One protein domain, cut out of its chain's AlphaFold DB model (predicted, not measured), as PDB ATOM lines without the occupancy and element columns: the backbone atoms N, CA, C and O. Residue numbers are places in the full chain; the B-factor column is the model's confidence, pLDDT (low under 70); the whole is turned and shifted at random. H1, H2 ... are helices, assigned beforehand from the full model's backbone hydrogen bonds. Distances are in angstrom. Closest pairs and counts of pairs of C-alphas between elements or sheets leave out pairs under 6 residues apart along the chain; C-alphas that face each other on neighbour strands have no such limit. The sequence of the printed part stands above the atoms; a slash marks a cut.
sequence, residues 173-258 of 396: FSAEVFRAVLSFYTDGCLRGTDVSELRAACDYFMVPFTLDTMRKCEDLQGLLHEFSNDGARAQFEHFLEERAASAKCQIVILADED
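AT A GLANCE: This is residues 173 to 258 of the 396 residues of the protein "BTB_3 domain-containing protein" of Macrostomum lignano (UniProt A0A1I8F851). A small head, made of H1, H2, the short H3 and the start of H4, sits at one end of a long straight arm, the rest of H4, whose residues 228 to 239 stick out free of the head. Beyond the far end of H4 the last residues, 245 to 258, turn back as a loose tail with no named element. The printed part has 86 residues with four named helices, in the order H1, H2, H3, H4, and no named strand; the class is all helix, with 52 residues in the helices. The whole is loose, with a radius of gyration of the C-alphas of 16.9 A, and elongated, spanning 51 by 31 by 26 A.

HOW THE PARTS SIT: The longest helix is H4, residues 220 to 244. With residues 222 to 227 alone it touches H2, residues 195 to 204; the closest C-alphas are those of Val 195 and Leu 223, 5.5 A apart. H2 and H4 run the same way at a steep tilt of 69 degrees, only just short of about perpendicular. H1, residues 175 to 187, touches H2 with residues 177 to 181 alone; the closest C-alphas are those of Val 177 and Leu 198, 5.7 A apart. H1 and H2 run the same way at a steep tilt of 63 degrees. H3, residues 211 to 214, touches no helix; it is close to H4 but not clearly touching, the closest C-alphas being those of Met 214 and Leu 220, 6.6 A apart. H1 and H4 are apart, as are H2 and H3; H1 and H3 are only just apart, with 8.0 A between their closest C-alphas. In H1, H2 and H4 every O i to N i+4 pair is within hydrogen-bond range; H3 is too short for such a pair, and its one O i to N i+3 pair is not within range.

IN THESE COORDINATES: H4 measures 35.2 A from C-alpha 220 at (-24.975, -40.007, 3.998) to C-alpha 244 at (5.108, -39.602, -14.267). H1 begins with C-alpha 175 at (-16.731, -29.982, 19.596) and is 17.7 A long. H2 is 14.2 A long, and H3, from Leu 211 to Met 214, is 5.2 A long.

THE WHOLE: The C-alphas farthest apart are those of Asp 187 and Ser 246, 51.7 A. The printed part has no cut. The link from H3 to H4 is tight, and those from H1 to H2 and from H2 to H3 are short. Residues 241 to 248, of which 241 to 244 belong to H4, and residues 250 to 258 stand free. The mean pLDDT of the printed part is 76.5; it is under 70 at residues 214 to 215, 235, 239 and 242 to 258.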
ATOM      1  N   PHE A 173     -10.405 -31.149  15.359       85.81
ATOM      2  CA  PHE A 173     -11.829 -31.486  15.400       85.81
ATOM      3  C   PHE A 173     -12.625 -30.506  16.256       85.81
ATOM      4  O   PHE A 173     -12.250 -30.176  17.385       85.81
ATOM      5  N   SER A 174     -13.763 -30.078  15.732       89.25
ATOM      6  CA  SER A 174     -14.742 -29.272  16.431       89.25
ATOM      7  C   SER A 174     -15.453 -30.089  17.507       89.25
ATOM      8  O   SER A 174     -15.619 -31.310  17.426       89.25
ATOM      9  N   ALA A 175     -15.925 -29.383  18.536       88.44
ATOM     10  CA  ALA A 175     -16.731 -29.982  19.596       88.44
ATOM     11  C   ALA A 175     -17.995 -30.666  19.046       88.44
ATOM     12  O   ALA A 175     -18.466 -31.648  19.617       88.44
ATOM     13  N   GLU A 176     -18.554 -30.138  17.955       89.81
ATOM     14  CA  GLU A 176     -19.750 -30.682  17.311       89.81
ATOM     15  C   GLU A 176     -19.462 -32.019  16.632       89.81
ATOM     16  O   GLU A 176     -20.184 -32.986  16.875       89.81
ATOM     17  N   VAL A 177     -18.370 -32.112  15.869       90.00
ATOM     18  CA  VAL A 177     -17.965 -33.362  15.217       90.00
ATOM     19  C   VAL A 177     -17.582 -34.424  16.239       90.00
ATOM     20  O   VAL A 177     -17.978 -35.580  16.109       90.00
ATOM     21  N   PHE A 178     -16.901 -34.049  17.320       89.94
ATOM     22  CA  PHE A 178     -16.612 -35.009  18.380       89.94
ATOM     23  C   PHE A 178     -17.889 -35.539  19.057       89.94
ATOM     24  O   PHE A 178     -18.015 -36.739  19.301       89.94
ATOM     25  N   ARG A 179     -18.886 -34.674  19.296       90.12
ATOM     26  CA  ARG A 179     -20.204 -35.107  19.790       90.12
ATOM     27  C   ARG A 179     -20.917 -36.038  18.810       90.12
ATOM     28  O   ARG A 179     -21.557 -36.977  19.271       90.12
ATOM     29  N   ALA A 180     -20.790 -35.798  17.507       89.50
ATOM     30  CA  ALA A 180     -21.332 -36.661  16.459       89.50
ATOM     31  C   ALA A 180     -20.730 -38.073  16.498       89.50
ATOM     32  O   ALA A 180     -21.431 -39.074  16.350       89.50
ATOM     33  N   VAL A 181     -19.417 -38.153  16.716       89.88
ATOM     34  CA  VAL A 181     -18.710 -39.429  16.846       89.88
ATOM     35  C   VAL A 181     -19.085 -40.126  18.153       89.88
ATOM     36  O   VAL A 181     -19.298 -41.332  18.171       89.88
ATOM     37  N   LEU A 182     -19.244 -39.396  19.256       90.06
ATOM     38  CA  LEU A 182     -19.721 -40.003  20.498       90.06
ATOM     39  C   LEU A 182     -21.158 -40.523  20.379       90.06
ATOM     40  O   LEU A 182     -21.418 -41.642  20.810       90.06
ATOM     41  N   SER A 183     -22.068 -39.767  19.751       88.00
ATOM     42  CA  SER A 183     -23.448 -40.224  19.529       88.00
ATOM     43  C   SER A 183     -23.511 -41.469  18.651       88.00
ATOM     44  O   SER A 183     -24.451 -42.259  18.739       88.00
ATOM     45  N   PHE A 184     -22.496 -41.674  17.813       88.00
ATOM     46  CA  PHE A 184     -22.348 -42.913  17.078       88.00
ATOM     47  C   PHE A 184     -22.072 -44.102  18.005       88.00
ATOM     48  O   PHE A 184     -22.745 -45.122  17.887       88.00
ATOM     49  N   TYR A 185     -21.148 -43.981  18.958       87.38
ATOM     50  CA  TYR A 185     -20.865 -45.075  19.891       87.38
ATOM     51  C   TYR A 185     -21.980 -45.309  20.919       87.38
ATOM     52  O   TYR A 185     -22.112 -46.431  21.403       87.38
ATOM     53  N   THR A 186     -22.793 -44.295  21.241       88.06
ATOM     54  CA  THR A 186     -23.924 -44.462  22.172       88.06
ATOM     55  C   THR A 186     -25.196 -44.956  21.480       88.06
ATOM     56  O   THR A 186     -25.812 -45.914  21.941       88.06
ATOM     57  N   ASP A 187     -25.574 -44.343  20.354       84.38
ATOM     58  CA  ASP A 187     -26.901 -44.516  19.739       84.38
ATOM     59  C   ASP A 187     -26.818 -45.178  18.344       84.38
ATOM     60  O   ASP A 187     -27.832 -45.478  17.693       84.38
ATOM     61  N   GLY A 188     -25.599 -45.390  17.837       82.81
ATOM     62  CA  GLY A 188     -25.335 -45.866  16.478       82.81
ATOM     63  C   GLY A 188     -25.607 -44.818  15.398       82.81
ATOM     64  O   GLY A 188     -25.771 -45.192  14.240       82.81
ATOM     65  N   CYS A 189     -25.741 -43.534  15.748       82.44
ATOM     66  CA  CYS A 189     -26.180 -42.476  14.836       82.44
ATOM     67  C   CYS A 189     -25.113 -41.383  14.673       82.44
ATOM     68  O   CYS A 189     -24.732 -40.722  15.640       82.44
ATOM     69  N   LEU A 190     -24.663 -41.180  13.430       85.06
ATOM     70  CA  LEU A 190     -23.726 -40.121  13.045       85.06
ATOM     71  C   LEU A 190     -24.507 -38.873  12.628       85.06
ATOM     72  O   LEU A 190     -25.093 -38.834  11.543       85.06
ATOM     73  N   ARG A 191     -24.505 -37.850  13.487       83.25
ATOM     74  CA  ARG A 191     -25.171 -36.560  13.238       83.25
ATOM     75  C   ARG A 191     -24.143 -35.442  13.234       83.25
ATOM     76  O   ARG A 191     -23.647 -35.090  14.298       83.25
ATOM     77  N   GLY A 192     -23.828 -34.884  12.073       76.00
ATOM     78  CA  GLY A 192     -22.816 -33.837  11.940       76.00
ATOM     79  C   GLY A 192     -23.196 -32.807  10.885       76.00
ATOM     80  O   GLY A 192     -23.965 -33.098   9.975       76.00
ATOM     81  N   THR A 193     -22.674 -31.595  11.051       73.31
ATOM     82  CA  THR A 193     -22.968 -30.420  10.217       73.31
ATOM     83  C   THR A 193     -21.945 -30.217   9.102       73.31
ATOM     84  O   THR A 193     -22.322 -29.797   8.012       73.31
ATOM     85  N   ASP A 194     -20.671 -30.527   9.356       83.94
ATOM     86  CA  ASP A 194     -19.592 -30.443   8.370       83.94
ATOM     87  C   ASP A 194     -19.142 -31.845   7.952       83.94
ATOM     88  O   ASP A 194     -18.577 -32.607   8.738       83.94
ATOM     89  N   VAL A 195     -19.417 -32.187   6.696       85.44
ATOM     90  CA  VAL A 195     -19.127 -33.500   6.115       85.44
ATOM     91  C   VAL A 195     -17.623 -33.766   6.019       85.44
ATOM     92  O   VAL A 195     -17.195 -34.898   6.239       85.44
ATOM     93  N   SER A 196     -16.817 -32.743   5.724       86.12
ATOM     94  CA  SER A 196     -15.371 -32.885   5.520       86.12
ATOM     95  C   SER A 196     -14.653 -33.099   6.853       86.12
ATOM     96  O   SER A 196     -13.826 -34.002   7.000       86.12
ATOM     97  N   GLU A 197     -15.042 -32.334   7.875       88.12
ATOM     98  CA  GLU A 197     -14.517 -32.514   9.229       88.12
ATOM     99  C   GLU A 197     -14.986 -33.846   9.842       88.12
ATOM    100  O   GLU A 197     -14.190 -34.570  10.446       88.12
ATOM    101  N   LEU A 198     -16.254 -34.220   9.626       88.56
ATOM    102  CA  LEU A 198     -16.797 -35.508  10.060       88.56
ATOM    103  C   LEU A 198     -16.085 -36.683   9.382       88.56
ATOM    104  O   LEU A 198     -15.780 -37.675  10.041       88.56
ATOM    105  N   ARG A 199     -15.771 -36.569   8.089       88.31
ATOM    106  CA  ARG A 199     -15.009 -37.568   7.331       88.31
ATOM    107  C   ARG A 199     -13.637 -37.818   7.956       88.31
ATOM    108  O   ARG A 199     -13.297 -38.980   8.195       88.31
ATOM    109  N   ALA A 200     -12.892 -36.749   8.241       87.88
ATOM    110  CA  ALA A 200     -11.579 -36.825   8.878       87.88
ATOM    111  C   ALA A 200     -11.666 -37.406  10.299       87.88
ATOM    112  O   ALA A 200     -10.810 -38.193  10.710       87.88
ATOM    113  N   ALA A 201     -12.721 -37.062  11.042       89.81
ATOM    114  CA  ALA A 201     -12.955 -37.607  12.373       89.81
ATOM    115  C   ALA A 201     -13.264 -39.106  12.326       89.81
ATOM    116  O   ALA A 201     -12.713 -39.865  13.118       89.81
ATOM    117  N   CYS A 202     -14.086 -39.560  11.380       88.19
ATOM    118  CA  CYS A 202     -14.392 -40.979  11.226       88.19
ATOM    119  C   CYS A 202     -13.141 -41.824  10.945       88.19
ATOM    120  O   CYS A 202     -13.025 -42.912  11.505       88.19
ATOM    121  N   ASP A 203     -12.189 -41.318  10.151       87.31
ATOM    122  CA  ASP A 203     -10.887 -41.981   9.964       87.31
ATOM    123  C   ASP A 203     -10.068 -41.999  11.254       87.31
ATOM    124  O   ASP A 203      -9.513 -43.034  11.625       87.31
ATOM    125  N   TYR A 204     -10.016 -40.872  11.967       89.75
ATOM    126  CA  TYR A 204      -9.239 -40.747  13.199       89.75
ATOM    127  C   TYR A 204      -9.751 -41.660  14.321       89.75
ATOM    128  O   TYR A 204      -8.966 -42.318  15.000       89.75
ATOM    129  N   PHE A 205     -11.069 -41.715  14.509       89.38
ATOM    130  CA  PHE A 205     -11.712 -42.540  15.531       89.38
ATOM    131  C   PHE A 205     -11.959 -43.978  15.070       89.38
ATOM    132  O   PHE A 205     -12.471 -44.777  15.850       89.38
ATOM    133  N   MET A 206     -11.572 -44.323  13.837       88.62
ATOM    134  CA  MET A 206     -11.772 -45.650  13.253       88.62
ATOM    135  C   MET A 206     -13.243 -46.088  13.312       88.62
ATOM    136  O   MET A 206     -13.565 -47.218  13.682       88.62
ATOM    137  N   VAL A 207     -14.151 -45.174  12.967       86.69
ATOM    138  CA  VAL A 207     -15.590 -45.444  12.946       86.69
ATOM    139  C   VAL A 207     -15.879 -46.484  11.854       86.69
ATOM    140  O   VAL A 207     -15.587 -46.234  10.682       86.69
ATOM    141  N   PRO A 208     -16.435 -47.661  12.195       79.81
ATOM    142  CA  PRO A 208     -16.694 -48.703  11.211       79.81
ATOM    143  C   PRO A 208     -17.881 -48.324  10.320       79.81
ATOM    144  O   PRO A 208     -18.985 -48.102  10.810       79.81
ATOM    145  N   PHE A 209     -17.674 -48.320   9.001       76.88
ATOM    146  CA  PHE A 209     -18.730 -48.103   8.007       76.88
ATOM    147  C   PHE A 209     -19.386 -49.430   7.619       76.88
ATOM    148  O   PHE A 209     -19.019 -50.068   6.634       76.88
ATOM    149  N   THR A 210     -20.367 -49.864   8.405       76.75
ATOM    150  CA  THR A 210     -21.281 -50.956   8.037       76.75
ATOM    151  C   THR A 210     -22.612 -50.411   7.514       76.75
ATOM    152  O   THR A 210     -22.983 -49.266   7.782       76.75
ATOM    153  N   LEU A 211     -23.382 -51.234   6.795       70.50
ATOM    154  CA  LEU A 211     -24.701 -50.851   6.264       70.50
ATOM    155  C   LEU A 211     -25.637 -50.264   7.338       70.50
ATOM    156  O   LEU A 211     -26.385 -49.328   7.055       70.50
ATOM    157  N   ASP A 212     -25.554 -50.759   8.573       70.75
ATOM    158  CA  ASP A 212     -26.379 -50.291   9.691       70.75
ATOM    159  C   ASP A 212     -25.951 -48.912  10.207       70.75
ATOM    160  O   ASP A 212     -26.792 -48.085  10.562       70.75
ATOM    161  N   THR A 213     -24.646 -48.637  10.193       70.06
ATOM    162  CA  THR A 213     -24.067 -47.345  10.598       70.06
ATOM    163  C   THR A 213     -24.318 -46.260   9.550       70.06
ATOM    164  O   THR A 213     -24.653 -45.124   9.886       70.06
ATOM    165  N   MET A 214     -24.270 -46.634   8.267       68.69
ATOM    166  CA  MET A 214     -24.511 -45.738   7.137       68.69
ATOM    167  C   MET A 214     -25.977 -45.308   7.043       68.69
ATOM    168  O   MET A 214     -26.261 -44.147   6.764       68.69
ATOM    169  N   ARG A 215     -26.928 -46.205   7.344       67.50
ATOM    170  CA  ARG A 215     -28.371 -45.885   7.328       67.50
ATOM    171  C   ARG A 215     -28.784 -44.813   8.335       67.50
ATOM    172  O   ARG A 215     -29.832 -44.200   8.158       67.50
ATOM    173  N   LYS A 216     -27.993 -44.607   9.388       76.81
ATOM    174  CA  LYS A 216     -28.277 -43.656  10.471       76.81
ATOM    175  C   LYS A 216     -27.490 -42.347  10.339       76.81
ATOM    176  O   LYS A 216     -27.471 -41.568  11.291       76.81
ATOM    177  N   CYS A 217     -26.837 -42.108   9.202       78.94
ATOM    178  CA  CYS A 217     -26.163 -40.846   8.915       78.94
ATOM    179  C   CYS A 217     -27.143 -39.849   8.279       78.94
ATOM    180  O   CYS A 217     -27.826 -40.186   7.313       78.94
ATOM    181  N   GLU A 218     -27.220 -38.633   8.827       79.38
ATOM    182  CA  GLU A 218     -28.152 -37.595   8.358       79.38
ATOM    183  C   GLU A 218     -27.812 -37.090   6.945       79.38
ATOM    184  O   GLU A 218     -28.710 -36.932   6.122       79.38
ATOM    185  N   ASP A 219     -26.520 -36.932   6.637       82.56
ATOM    186  CA  ASP A 219     -26.019 -36.574   5.303       82.56
ATOM    187  C   ASP A 219     -25.111 -37.671   4.731       82.56
ATOM    188  O   ASP A 219     -23.920 -37.491   4.462       82.56
ATOM    189  N   LEU A 220     -25.691 -38.862   4.560       82.75
ATOM    190  CA  LEU A 220     -24.975 -40.007   3.998       82.75
ATOM    191  C   LEU A 220     -24.446 -39.722   2.584       82.75
ATOM    192  O   LEU A 220     -23.375 -40.202   2.218       82.75
ATOM    193  N   GLN A 221     -25.200 -38.967   1.780       81.75
ATOM    194  CA  GLN A 221     -24.829 -38.677   0.397       81.75
ATOM    195  C   GLN A 221     -23.578 -37.799   0.335       81.75
ATOM    196  O   GLN A 221     -22.655 -38.135  -0.411       81.75
ATOM    197  N   GLY A 222     -23.535 -36.709   1.109       82.25
ATOM    198  CA  GLY A 222     -22.357 -35.854   1.197       82.25
ATOM    199  C   GLY A 222     -21.152 -36.631   1.713       82.25
ATOM    200  O   GLY A 222     -20.078 -36.578   1.115       82.25
ATOM    201  N   LEU A 223     -21.337 -37.422   2.773       81.44
ATOM    202  CA  LEU A 223     -20.245 -38.189   3.369       81.44
ATOM    203  C   LEU A 223     -19.655 -39.200   2.380       81.44
ATOM    204  O   LEU A 223     -18.441 -39.239   2.193       81.44
ATOM    205  N   LEU A 224     -20.501 -39.968   1.687       82.69
ATOM    206  CA  LEU A 224     -20.051 -40.919   0.667       82.69
ATOM    207  C   LEU A 224     -19.378 -40.247  -0.529       82.69
ATOM    208  O   LEU A 224     -18.472 -40.835  -1.121       82.69
ATOM    209  N   HIS A 225     -19.812 -39.037  -0.887       83.50
ATOM    210  CA  HIS A 225     -19.163 -38.258  -1.932       83.50
ATOM    211  C   HIS A 225     -17.708 -37.949  -1.559       83.50
ATOM    212  O   HIS A 225     -16.810 -38.231  -2.350       83.50
ATOM    213  N   GLU A 226     -17.462 -37.486  -0.331       82.94
ATOM    214  CA  GLU A 226     -16.106 -37.220   0.163       82.94
ATOM    215  C   GLU A 226     -15.248 -38.496   0.228       82.94
ATOM    216  O   GLU A 226     -14.121 -38.505  -0.266       82.94
ATOM    217  N   PHE A 227     -15.795 -39.614   0.726       79.06
ATOM    218  CA  PHE A 227     -15.104 -40.916   0.701       79.06
ATOM    219  C   PHE A 227     -14.702 -41.351  -0.712       79.06
ATOM    220  O   PHE A 227     -13.599 -41.856  -0.931       79.06
ATOM    221  N   SER A 228     -15.611 -41.183  -1.674       78.31
ATOM    222  CA  SER A 228     -15.358 -41.541  -3.067       78.31
ATOM    223  C   SER A 228     -14.295 -40.640  -3.691       78.31
ATOM    224  O   SER A 228     -13.493 -41.127  -4.490       78.31
ATOM    225  N   ASN A 229     -14.275 -39.354  -3.334       81.44
ATOM    226  CA  ASN A 229     -13.275 -38.400  -3.808       81.44
ATOM    227  C   ASN A 229     -11.876 -38.765  -3.296       81.44
ATOM    228  O   ASN A 229     -10.936 -38.785  -4.090       81.44
ATOM    229  N   ASP A 230     -11.738 -39.134  -2.020       77.56
ATOM    230  CA  ASP A 230     -10.461 -39.595  -1.456       77.56
ATOM    231  C   ASP A 230      -9.970 -40.886  -2.122       77.56
ATOM    232  O   ASP A 230      -8.803 -40.993  -2.501       77.56
ATOM    233  N   GLY A 231     -10.868 -41.856  -2.323       75.94
ATOM    234  CA  GLY A 231     -10.534 -43.102  -3.014       75.94
ATOM    235  C   GLY A 231     -10.076 -42.865  -4.456       75.94
ATOM    236  O   GLY A 231      -9.062 -43.418  -4.890       75.94
ATOM    237  N   ALA A 232     -10.780 -41.996  -5.186       73.06
ATOM    238  CA  ALA A 232     -10.402 -41.604  -6.541       73.06
ATOM    239  C   ALA A 232      -9.057 -40.865  -6.563       73.06
ATOM    240  O   ALA A 232      -8.225 -41.128  -7.431       73.06
ATOM    241  N   ARG A 233      -8.812 -39.985  -5.586       76.94
ATOM    242  CA  ARG A 233      -7.548 -39.262  -5.446       76.94
ATOM    243  C   ARG A 233      -6.374 -40.204  -5.193       76.94
ATOM    244  O   ARG A 233      -5.361 -40.064  -5.864       76.94
ATOM    245  N   ALA A 234      -6.513 -41.178  -4.296       72.38
ATOM    246  CA  ALA A 234      -5.451 -42.141  -4.007       72.38
ATOM    247  C   ALA A 234      -5.102 -43.006  -5.234       72.38
ATOM    248  O   ALA A 234      -3.929 -43.204  -5.550       72.38
ATOM    249  N   GLN A 235      -6.116 -43.477  -5.971       69.12
ATOM    250  CA  GLN A 235      -5.906 -44.212  -7.227       69.12
ATOM    251  C   GLN A 235      -5.222 -43.344  -8.285       69.12
ATOM    252  O   GLN A 235      -4.351 -43.811  -9.020       69.12
ATOM    253  N   PHE A 236      -5.613 -42.076  -8.353       71.81
ATOM    254  CA  PHE A 236      -5.036 -41.118  -9.275       71.81
ATOM    255  C   PHE A 236      -3.579 -40.785  -8.936       71.81
ATOM    256  O   PHE A 236      -2.741 -40.770  -9.833       71.81
ATOM    257  N   GLU A 237      -3.253 -40.570  -7.662       78.12
ATOM    258  CA  GLU A 237      -1.879 -40.355  -7.197       78.12
ATOM    259  C   GLU A 237      -1.001 -41.575  -7.512       78.12
ATOM    260  O   GLU A 237       0.067 -41.414  -8.101       78.12
ATOM    261  N   HIS A 238      -1.491 -42.792  -7.263       71.69
ATOM    262  CA  HIS A 238      -0.779 -44.022  -7.620       71.69
ATOM    263  C   HIS A 238      -0.524 -44.148  -9.131       71.69
ATOM    264  O   HIS A 238       0.590 -44.442  -9.567       71.69
ATOM    265  N   PHE A 239      -1.540 -43.861  -9.949       69.62
ATOM    266  CA  PHE A 239      -1.410 -43.852 -11.407       69.62
ATOM    267  C   PHE A 239      -0.409 -42.794 -11.894       69.62
ATOM    268  O   PHE A 239       0.347 -43.030 -12.842       69.62
ATOM    269  N   LEU A 240      -0.391 -41.619 -11.260       73.12
ATOM    270  CA  LEU A 240       0.587 -40.582 -11.559       73.12
ATOM    271  C   LEU A 240       1.998 -41.017 -11.177       73.12
ATOM    272  O   LEU A 240       2.904 -40.786 -11.966       73.12
ATOM    273  N   GLU A 241       2.211 -41.666 -10.038       76.06
ATOM    274  CA  GLU A 241       3.534 -42.178  -9.663       76.06
ATOM    275  C   GLU A 241       4.053 -43.215 -10.668       76.06
ATOM    276  O   GLU A 241       5.217 -43.158 -11.076       76.06
ATOM    277  N   GLU A 242       3.181 -44.105 -11.148       67.12
ATOM    278  CA  GLU A 242       3.542 -45.135 -12.127       67.12
ATOM    279  C   GLU A 242       3.887 -44.540 -13.509       67.12
ATOM    280  O   GLU A 242       4.784 -45.029 -14.204       67.12
ATOM    281  N   ARG A 243       3.216 -43.453 -13.925       57.28
ATOM    282  CA  ARG A 243       3.352 -42.884 -15.285       57.28
ATOM    283  C   ARG A 243       4.186 -41.607 -15.382       57.28
ATOM    284  O   ARG A 243       4.797 -41.367 -16.428       57.28
ATOM    285  N   ALA A 244       4.282 -40.812 -14.318       53.50
ATOM    286  CA  ALA A 244       5.108 -39.602 -14.267       53.50
ATOM    287  C   ALA A 244       6.611 -39.917 -14.285       53.50
ATOM    288  O   ALA A 244       7.412 -39.047 -14.624       53.50
ATOM    289  N   ALA A 245       6.997 -41.170 -14.023       50.19
ATOM    290  CA  ALA A 245       8.359 -41.637 -14.251       50.19
ATOM    291  C   ALA A 245       8.761 -41.648 -15.745       50.19
ATOM    292  O   ALA A 245       9.955 -41.733 -16.035       50.19
ATOM    293  N   SER A 246       7.820 -41.565 -16.703       48.44
ATOM    294  CA  SER A 246       8.159 -41.685 -18.136       48.44
ATOM    295  C   SER A 246       7.363 -40.841 -19.146       48.44
ATOM    296  O   SER A 246       7.767 -40.802 -20.309       48.44
ATOM    297  N   ALA A 247       6.297 -40.116 -18.782       51.97
ATOM    298  CA  ALA A 247       5.579 -39.283 -19.758       51.97
ATOM    299  C   ALA A 247       4.940 -38.012 -19.172       51.97
ATOM    300  O   ALA A 247       4.365 -38.015 -18.088       51.97
ATOM    301  N   LYS A 248       4.988 -36.918 -19.948       49.41
ATOM    302  CA  LYS A 248       4.229 -35.685 -19.690       49.41
ATOM    303  C   LYS A 248       2.746 -35.938 -19.957       49.41
ATOM    304  O   LYS A 248       2.312 -35.907 -21.106       49.41
ATOM    305  N   CYS A 249       1.972 -36.180 -18.907       50.03
ATOM    306  CA  CYS A 249       0.516 -36.235 -18.989       50.03
ATOM    307  C   CYS A 249      -0.064 -34.825 -18.808       50.03
ATOM    308  O   CYS A 249       0.216 -34.161 -17.813       50.03
ATOM    309  N   GLN A 250      -0.873 -34.366 -19.767       51.47
ATOM    310  CA  GLN A 250      -1.671 -33.147 -19.628       51.47
ATOM    311  C   GLN A 250      -3.099 -33.552 -19.277       51.47
ATOM    312  O   GLN A 250      -3.749 -34.271 -20.032       51.47
ATOM    313  N   ILE A 251      -3.561 -33.118 -18.111       55.00
ATOM    314  CA  ILE A 251      -4.858 -33.510 -17.563       55.00
ATOM    315  C   ILE A 251      -5.773 -32.301 -17.647       55.00
ATOM    316  O   ILE A 251      -5.429 -31.217 -17.173       55.00
ATOM    317  N   VAL A 252      -6.919 -32.486 -18.295       51.25
ATOM    318  CA  VAL A 252      -7.935 -31.451 -18.466       51.25
ATOM    319  C   VAL A 252      -9.161 -31.885 -17.676       51.25
ATOM    320  O   VAL A 252      -9.808 -32.869 -18.022       51.25
ATOM    321  N   ILE A 253      -9.443 -31.169 -16.588       62.69
ATOM    322  CA  ILE A 253     -10.650 -31.352 -15.779       62.69
ATOM    323  C   ILE A 253     -11.700 -30.392 -16.332       62.69
ATOM    324  O   ILE A 253     -11.446 -29.188 -16.388       62.69
ATOM    325  N   LEU A 254     -12.836 -30.936 -16.762       58.72
ATOM    326  CA  LEU A 254     -13.932 -30.187 -17.372       58.72
ATOM    327  C   LEU A 254     -15.140 -30.185 -16.452       58.72
ATOM    328  O   LEU A 254     -15.521 -31.235 -15.935       58.72
ATOM    329  N   ALA A 255     -15.743 -29.016 -16.278       55.78
ATOM    330  CA  ALA A 255     -17.063 -28.895 -15.686       55.78
ATOM    331  C   ALA A 255     -18.156 -29.250 -16.710       55.78
ATOM    332  O   ALA A 255     -17.932 -29.226 -17.918       55.78
ATOM    333  N   ASP A 256     -19.375 -29.506 -16.229       52.62
ATOM    334  CA  ASP A 256     -20.557 -29.821 -17.055       52.62
ATOM    335  C   ASP A 256     -20.878 -28.787 -18.147       52.62
ATOM    336  O   ASP A 256     -21.548 -29.089 -19.139       52.62
ATOM    337  N   GLU A 257     -20.441 -27.549 -17.938       59.09
ATOM    338  CA  GLU A 257     -20.662 -26.432 -18.853       59.09
ATOM    339  C   GLU A 257     -19.497 -26.230 -19.833       59.09
ATOM    340  O   GLU A 257     -19.628 -25.456 -20.786       59.09
ATOM    341  N   ASP A 258     -18.381 -26.937 -19.638       65.81
ATOM    342  CA  ASP A 258     -17.186 -26.770 -20.448       65.81
ATOM    343  C   ASP A 258     -17.301 -27.588 -21.739       65.81
ATOM    344  O   ASP A 258     -17.270 -28.820 -21.755       65.81
TER     345      ASP A 258